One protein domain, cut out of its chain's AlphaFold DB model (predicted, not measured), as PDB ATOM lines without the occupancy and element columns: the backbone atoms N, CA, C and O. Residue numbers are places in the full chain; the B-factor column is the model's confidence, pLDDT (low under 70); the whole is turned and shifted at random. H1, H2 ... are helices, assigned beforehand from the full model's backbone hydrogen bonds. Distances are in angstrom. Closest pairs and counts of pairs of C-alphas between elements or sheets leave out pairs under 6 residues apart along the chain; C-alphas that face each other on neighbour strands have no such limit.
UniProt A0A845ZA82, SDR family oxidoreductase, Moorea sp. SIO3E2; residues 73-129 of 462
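This is residues 73 to 129 of the 462 residues of the protein "SDR family oxidoreductase" of Moorea sp. SIO3E2 (UniProt A0A845ZA82). This domain has little regular structure: a looped chain, folded back on itself in residues 97 to 125, makes the body, and the short helices H1 and H2 lie at opposite ends of the whole. Residues 78 to 84, of which 82 to 84 belong to H1, stick out. Of 57 printed residues, the two named helices, H1 then H2, hold 11; there is no named strand, and the class is all helix. The whole is compact, with a radius of gyration of the C-alphas of 11.5 A and spans of 31 by 22 by 16 A.

Find C-alpha 82 at (85.634, 121.783, 108.838); from there H1, residues 82 to 88, runs 9.9 A. H2, residues 126 to 129, runs 5.4 A to C-alpha 129 at (87.415, 112.966, 135.013).

H1 and H2 are apart. Between them, look at residues 102 to 103, which pair with residues 110 to 111, antiparallel. In H1 every O i to N i+4 pair is within hydrogen-bond range; H2 is too short for such a pair.

The C-alphas of Arg 83 and Glu 128, 31.2 A apart, are the two farthest apart. The link from H1 to H2, 37 residues, is long. The printed part has no cut, and no printed residue has pLDDT under 70.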
ATOM      1  N   ALA A  73      81.190 118.070 121.297       93.81
ATOM      2  CA  ALA A  73      82.022 117.961 122.488       93.81
ATOM      3  C   ALA A  73      83.294 118.809 122.323       93.81
ATOM      4  O   ALA A  73      83.971 118.702 121.299       93.81
ATOM      5  N   GLN A  74      83.614 119.625 123.332       94.12
ATOM      6  CA  GLN A  74      84.703 120.613 123.269       94.12
ATOM      7  C   GLN A  74      86.087 119.988 123.045       94.12
ATOM      8  O   GLN A  74      86.940 120.605 122.406       94.12
ATOM      9  N   ILE A  75      86.326 118.773 123.550       93.00
ATOM     10  CA  ILE A  75      87.627 118.120 123.416       93.00
ATOM     11  C   ILE A  75      87.986 117.906 121.940       93.00
ATOM     12  O   ILE A  75      87.207 117.352 121.149       93.00
ATOM     13  N   HIS A  76      89.193 118.351 121.574       86.94
ATOM     14  CA  HIS A  76      89.714 118.340 120.202       86.94
ATOM     15  C   HIS A  76      88.850 119.115 119.191       86.94
ATOM     16  O   HIS A  76      88.921 118.839 117.993       86.94
ATOM     17  N   GLY A  77      88.027 120.069 119.644       79.75
ATOM     18  CA  GLY A  77      87.094 120.803 118.781       79.75
ATOM     19  C   GLY A  77      87.778 121.525 117.613       79.75
ATOM     20  O   GLY A  77      87.298 121.475 116.482       79.75
ATOM     21  N   GLU A  78      88.941 122.130 117.855       77.38
ATOM     22  CA  GLU A  78      89.718 122.838 116.827       77.38
ATOM     23  C   GLU A  78      90.360 121.898 115.797       77.38
ATOM     24  O   GLU A  78      90.512 122.274 114.638       77.38
ATOM     25  N   ALA A  79      90.667 120.659 116.195       81.69
ATOM     26  CA  ALA A  79      91.288 119.643 115.344       81.69
ATOM     27  C   ALA A  79      90.291 118.919 114.418       81.69
ATOM     28  O   ALA A  79      90.696 118.106 113.578       81.69
ATOM     29  N   LEU A  80      88.988 119.176 114.570       86.06
ATOM     30  CA  LEU A  80      87.955 118.563 113.743       86.06
ATOM     31  C   LEU A  80      87.988 119.089 112.299       86.06
ATOM     32  O   LEU A  80      88.114 120.296 112.088       86.06
ATOM     33  N   PRO A  81      87.781 118.212 111.294       87.56
ATOM     34  CA  PRO A  81      87.553 118.643 109.921       87.56
ATOM     35  C   PRO A  81      86.414 119.659 109.829       87.56
ATOM     36  O   PRO A  81      85.362 119.473 110.447       87.56
ATOM     37  N   GLU A  82      86.587 120.676 108.986       89.19
ATOM     38  CA  GLU A  82      85.634 121.783 108.838       89.19
ATOM     39  C   GLU A  82      84.200 121.306 108.581       89.19
ATOM     40  O   GLU A  82      83.260 121.741 109.240       89.19
ATOM     41  N   ARG A  83      84.041 120.297 107.717       90.94
ATOM     42  CA  ARG A  83      82.748 119.654 107.453       90.94
ATOM     43  C   ARG A  83      82.045 119.182 108.731       90.94
ATOM     44  O   ARG A  83      80.830 119.307 108.834       90.94
ATOM     45  N   LEU A  84      82.771 118.590 109.681       89.19
ATOM     46  CA  LEU A  84      82.177 118.097 110.928       89.19
ATOM     47  C   LEU A  84      81.838 119.242 111.884       89.19
ATOM     48  O   LEU A  84      80.806 119.168 112.545       89.19
ATOM     49  N   ARG A  85      82.647 120.310 111.912       88.56
ATOM     50  CA  ARG A  85      82.341 121.524 112.685       88.56
ATOM     51  C   ARG A  85      81.058 122.192 112.189       88.56
ATOM     52  O   ARG A  85      80.190 122.512 112.992       88.56
ATOM     53  N   GLN A  86      80.889 122.303 110.872       90.44
ATOM     54  CA  GLN A  86      79.669 122.838 110.256       90.44
ATOM     55  C   GLN A  86      78.443 121.968 110.549       90.44
ATOM     56  O   GLN A  86      77.382 122.483 110.893       90.44
ATOM     57  N   LEU A  87      78.585 120.640 110.473       88.56
ATOM     58  CA  LEU A  87      77.503 119.715 110.824       88.56
ATOM     59  C   LEU A  87      77.077 119.845 112.291       88.56
ATOM     60  O   LEU A  87      75.888 119.749 112.586       88.56
ATOM     61  N   ALA A  88      78.027 120.082 113.198       89.19
ATOM     62  CA  ALA A  88      77.771 120.223 114.628       89.19
ATOM     63  C   ALA A  88      76.855 121.417 114.965       89.19
ATOM     64  O   ALA A  88      76.148 121.375 115.971       89.19
ATOM     65  N   ALA A  89      76.819 122.459 114.125       87.00
ATOM     66  CA  ALA A  89      75.968 123.633 114.332       87.00
ATOM     67  C   ALA A  89      74.461 123.311 114.287       87.00
ATOM     68  O   ALA A  89      73.666 124.030 114.885       87.00
ATOM     69  N   GLY A  90      74.066 122.225 113.614       87.12
ATOM     70  CA  GLY A  90      72.665 121.818 113.465       87.12
ATOM     71  C   GLY A  90      72.091 120.996 114.623       87.12
ATOM     72  O   GLY A  90      70.958 120.538 114.507       87.12
ATOM     73  N   VAL A  91      72.854 120.762 115.697       93.06
ATOM     74  CA  VAL A  91      72.451 119.910 116.831       93.06
ATOM     75  C   VAL A  91      72.775 120.555 118.187       93.06
ATOM     76  O   VAL A  91      73.687 121.382 118.320       93.06
ATOM     77  N   SER A  92      72.042 120.161 119.226       93.44
ATOM     78  CA  SER A  92      72.161 120.658 120.600       93.44
ATOM     79  C   SER A  92      72.445 119.528 121.588       93.44
ATOM     80  O   SER A  92      71.662 118.598 121.719       93.44
ATOM     81  N   LEU A  93      73.534 119.636 122.358       92.38
ATOM     82  CA  LEU A  93      73.872 118.657 123.405       92.38
ATOM     83  C   LEU A  93      72.842 118.587 124.546       92.38
ATOM     84  O   LEU A  93      72.801 117.589 125.261       92.38
ATOM     85  N   GLU A  94      72.039 119.636 124.728       90.25
ATOM     86  CA  GLU A  94      71.006 119.698 125.768       90.25
ATOM     87  C   GLU A  94      69.754 118.902 125.388       90.25
ATOM     88  O   GLU A  94      69.158 118.242 126.238       90.25
ATOM     89  N   HIS A  95      69.375 118.943 124.108       90.56
ATOM     90  CA  HIS A  95      68.093 118.424 123.625       90.56
ATOM     91  C   HIS A  95      68.242 117.143 122.796       90.56
ATOM     92  O   HIS A  95      67.330 116.317 122.769       90.56
ATOM     93  N   ASP A  96      69.388 116.948 122.143       94.81
ATOM     94  CA  ASP A  96      69.629 115.812 121.263       94.81
ATOM     95  C   ASP A  96      70.346 114.659 121.967       94.81
ATOM     96  O   ASP A  96      71.130 114.807 122.909       94.81
ATOM     97  N   GLN A  97      70.111 113.463 121.437       97.38
ATOM     98  CA  GLN A  97      70.802 112.243 121.825       97.38
ATOM     99  C   GLN A  97      71.239 111.468 120.588       97.38
ATOM    100  O   GLN A  97      70.695 111.637 119.494       97.38
ATOM    101  N   LEU A  98      72.207 110.579 120.778       97.50
ATOM    102  CA  LEU A  98      72.639 109.654 119.744       97.50
ATOM    103  C   LEU A  98      71.523 108.648 119.435       97.50
ATOM    104  O   LEU A  98      70.949 108.015 120.329       97.50
ATOM    105  N   TYR A  99      71.258 108.429 118.153       97.19
ATOM    106  CA  TYR A  99      70.409 107.339 117.692       97.19
ATOM    107  C   TYR A  99      71.053 105.988 117.997       97.19
ATOM    108  O   TYR A  99      70.373 105.071 118.473       97.19
ATOM    109  N   THR A 100      72.358 105.878 117.742       96.38
ATOM    110  CA  THR A 100      73.159 104.681 118.011       96.38
ATOM    111  C   THR A 100      73.918 104.859 119.327       96.38
ATOM    112  O   THR A 100      74.743 105.768 119.412       96.38
ATOM    113  N   PRO A 101      73.685 104.015 120.351       96.75
ATOM    114  CA  PRO A 101      74.483 104.064 121.571       96.75
ATOM    115  C   PRO A 101      75.979 103.917 121.271       96.75
ATOM    116  O   PRO A 101      76.368 103.079 120.457       96.75
ATOM    117  N   GLN A 102      76.804 104.705 121.953       95.38
ATOM    118  CA  GLN A 102      78.264 104.581 121.950       95.38
ATOM    119  C   GLN A 102      78.717 103.910 123.244       95.38
ATOM    120  O   GLN A 102      78.055 104.050 124.269       95.38
ATOM    121  N   LEU A 103      79.833 103.183 123.215       97.75
ATOM    122  CA  LEU A 103      80.410 102.603 124.430       97.75
ATOM    123  C   LEU A 103      81.317 103.628 125.105       97.75
ATOM    124  O   LEU A 103      82.175 104.224 124.459       97.75
ATOM    125  N   CYS A 104      81.142 103.819 126.412       97.88
ATOM    126  CA  CYS A 104      82.007 104.690 127.200       97.88
ATOM    127  C   CYS A 104      83.459 104.200 127.137       97.88
ATOM    128  O   CYS A 104      83.724 103.025 127.390       97.88
ATOM    129  N   TYR A 105      84.412 105.094 126.876       96.62
ATOM    130  CA  TYR A 105      85.843 104.773 126.874       96.62
ATOM    131  C   TYR A 105      86.307 104.143 128.199       96.62
ATOM    132  O   TYR A 105      87.162 103.259 128.181       96.62
ATOM    133  N   LEU A 106      85.703 104.544 129.318       95.88
ATOM    134  CA  LEU A 106      86.087 104.134 130.667       95.88
ATOM    135  C   LEU A 106      85.380 102.837 131.084       95.88
ATOM    136  O   LEU A 106      85.974 101.763 131.059       95.88
ATOM    137  N   CYS A 107      84.084 102.916 131.404       96.00
ATOM    138  CA  CYS A 107      83.315 101.796 131.959       96.00
ATOM    139  C   CYS A 107      82.736 100.833 130.912       96.00
ATOM    140  O   CYS A 107      82.065  99.870 131.277       96.00
ATOM    141  N   LYS A 108      82.929 101.115 129.616       95.94
ATOM    142  CA  LYS A 108      82.397 100.342 128.477       95.94
ATOM    143  C   LYS A 108      80.868 100.235 128.409       95.94
ATOM    144  O   LYS A 108      80.359  99.577 127.511       95.94
ATOM    145  N   GLN A 109      80.126 100.917 129.284       98.06
ATOM    146  CA  GLN A 109      78.662 100.946 129.242       98.06
ATOM    147  C   GLN A 109      78.147 101.793 128.066       98.06
ATOM    148  O   GLN A 109      78.758 102.822 127.744       98.06
ATOM    149  N   PRO A 110      77.030 101.396 127.429       98.25
ATOM    150  CA  PRO A 110      76.428 102.161 126.348       98.25
ATOM    151  C   PRO A 110      75.826 103.478 126.859       98.25
ATOM    152  O   PRO A 110      75.193 103.521 127.912       98.25
ATOM    153  N   TYR A 111      75.969 104.555 126.092       98.00
ATOM    154  CA  TYR A 111      75.348 105.850 126.370       98.00
ATOM    155  C   TYR A 111      74.862 106.522 125.083       98.00
ATOM    156  O   TYR A 111      75.359 106.255 123.987       98.00
ATOM    157  N   LYS A 112      73.862 107.398 125.224       97.88
ATOM    158  CA  LYS A 112      73.313 108.208 124.123       97.88
ATOM    159  C   LYS A 112      73.430 109.715 124.339       97.88
ATOM    160  O   LYS A 112      73.411 110.463 123.369       97.88
ATOM    161  N   ARG A 113      73.549 110.167 125.589       97.25
ATOM    162  CA  ARG A 113      73.736 111.584 125.918       97.25
ATOM    163  C   ARG A 113      75.223 111.915 125.928       97.25
ATOM    164  O   ARG A 113      75.962 111.342 126.727       97.25
ATOM    165  N   VAL A 114      75.644 112.814 125.046       96.56
ATOM    166  CA  VAL A 114      77.043 113.241 124.912       96.56
ATOM    167  C   VAL A 114      77.354 114.314 125.964       96.56
ATOM    168  O   VAL A 114      76.527 115.183 126.226       96.56
ATOM    169  N   HIS A 115      78.524 114.238 126.602       96.25
ATOM    170  CA  HIS A 115      78.970 115.239 127.574       96.25
ATOM    171  C   HIS A 115      79.434 116.525 126.869       96.25
ATOM    172  O   HIS A 115      79.978 116.456 125.769       96.25
ATOM    173  N   HIS A 116      79.292 117.692 127.513       95.56
ATOM    174  CA  HIS A 116      79.702 118.980 126.926       95.56
ATOM    175  C   HIS A 116      81.183 119.009 126.516       95.56
ATOM    176  O   HIS A 116      81.541 119.598 125.499       95.56
ATOM    177  N   PHE A 117      82.041 118.341 127.292       96.38
ATOM    178  CA  PHE A 117      83.477 118.289 127.031       96.38
ATOM    179  C   PHE A 117      83.926 117.017 126.302       96.38
ATOM    180  O   PHE A 117      84.659 117.115 125.326       96.38
ATOM    181  N   TYR A 118      83.481 115.830 126.733       97.31
ATOM    182  CA  TYR A 118      84.011 114.542 126.269       97.31
ATOM    183  C   TYR A 118      83.041 113.855 125.300       97.31
ATOM    184  O   TYR A 118      81.907 113.542 125.665       97.31
ATOM    185  N   HIS A 119      83.498 113.532 124.088       95.62
ATOM    186  CA  HIS A 119      82.692 112.802 123.097       95.62
ATOM    187  C   HIS A 119      82.567 111.310 123.401       95.62
ATOM    188  O   HIS A 119      81.577 110.716 122.986       95.62
ATOM    189  N   GLN A 120      83.536 110.706 124.103       96.81
ATOM    190  CA  GLN A 120      83.605 109.254 124.352       96.81
ATOM    191  C   GLN A 120      83.283 108.825 125.793       96.81
ATOM    192  O   GLN A 120      83.492 107.665 126.153       96.81
ATOM    193  N   PHE A 121      82.832 109.738 126.659       97.56
ATOM    194  CA  PHE A 121      82.561 109.434 128.069       97.56
ATOM    195  C   PHE A 121      81.057 109.450 128.325       97.56
ATOM    196  O   PHE A 121      80.356 110.359 127.881       97.56
ATOM    197  N   CYS A 122      80.557 108.461 129.068       97.31
ATOM    198  CA  CYS A 122      79.167 108.488 129.501       97.31
ATOM    199  C   CYS A 122      78.952 109.570 130.576       97.31
ATOM    200  O   CYS A 122      79.903 109.954 131.269       97.31
ATOM    201  N   PRO A 123      77.701 110.019 130.786       95.75
ATOM    202  CA  PRO A 123      77.395 111.054 131.771       95.75
ATOM    203  C   PRO A 123      77.772 110.730 133.221       95.75
ATOM    204  O   PRO A 123      77.863 111.650 134.023       95.75
ATOM    205  N   ASN A 124      77.996 109.456 133.557       97.06
ATOM    206  CA  ASN A 124      78.385 109.046 134.908       97.06
ATOM    207  C   ASN A 124      79.898 109.157 135.129       97.06
ATOM    208  O   ASN A 124      80.333 109.511 136.217       97.06
ATOM    209  N   CYS A 125      80.712 108.865 134.109       97.69
ATOM    210  CA  CYS A 125      82.170 108.910 134.238       97.69
ATOM    211  C   CYS A 125      82.755 110.295 133.929       97.69
ATOM    212  O   CYS A 125      83.807 110.653 134.453       97.69
ATOM    213  N   ALA A 126      82.096 111.071 133.064       97.62
ATOM    214  CA  ALA A 126      82.604 112.366 132.625       97.62
ATOM    215  C   ALA A 126      82.833 113.390 133.758       97.62
ATOM    216  O   ALA A 126      83.897 114.012 133.735       97.62
ATOM    217  N   PRO A 127      81.933 113.554 134.752       97.25
ATOM    218  CA  PRO A 127      82.098 114.576 135.788       97.25
ATOM    219  C   PRO A 127      83.365 114.399 136.630       97.25
ATOM    220  O   PRO A 127      84.104 115.359 136.831       97.25
ATOM    221  N   GLU A 128      83.664 113.171 137.071       96.75
ATOM    222  CA  GLU A 128      84.861 112.889 137.877       96.75
ATOM    223  C   GLU A 128      86.144 113.203 137.093       96.75
ATOM    224  O   GLU A 128      87.023 113.911 137.584       96.75
ATOM    225  N   HIS A 129      86.239 112.725 135.850       97.31
ATOM    226  CA  HIS A 129      87.415 112.966 135.013       97.31
ATOM    227  C   HIS A 129      87.574 114.447 134.660       97.31
ATOM    228  O   HIS A 129      88.692 114.961 134.682       97.31
TER     229      HIS A 129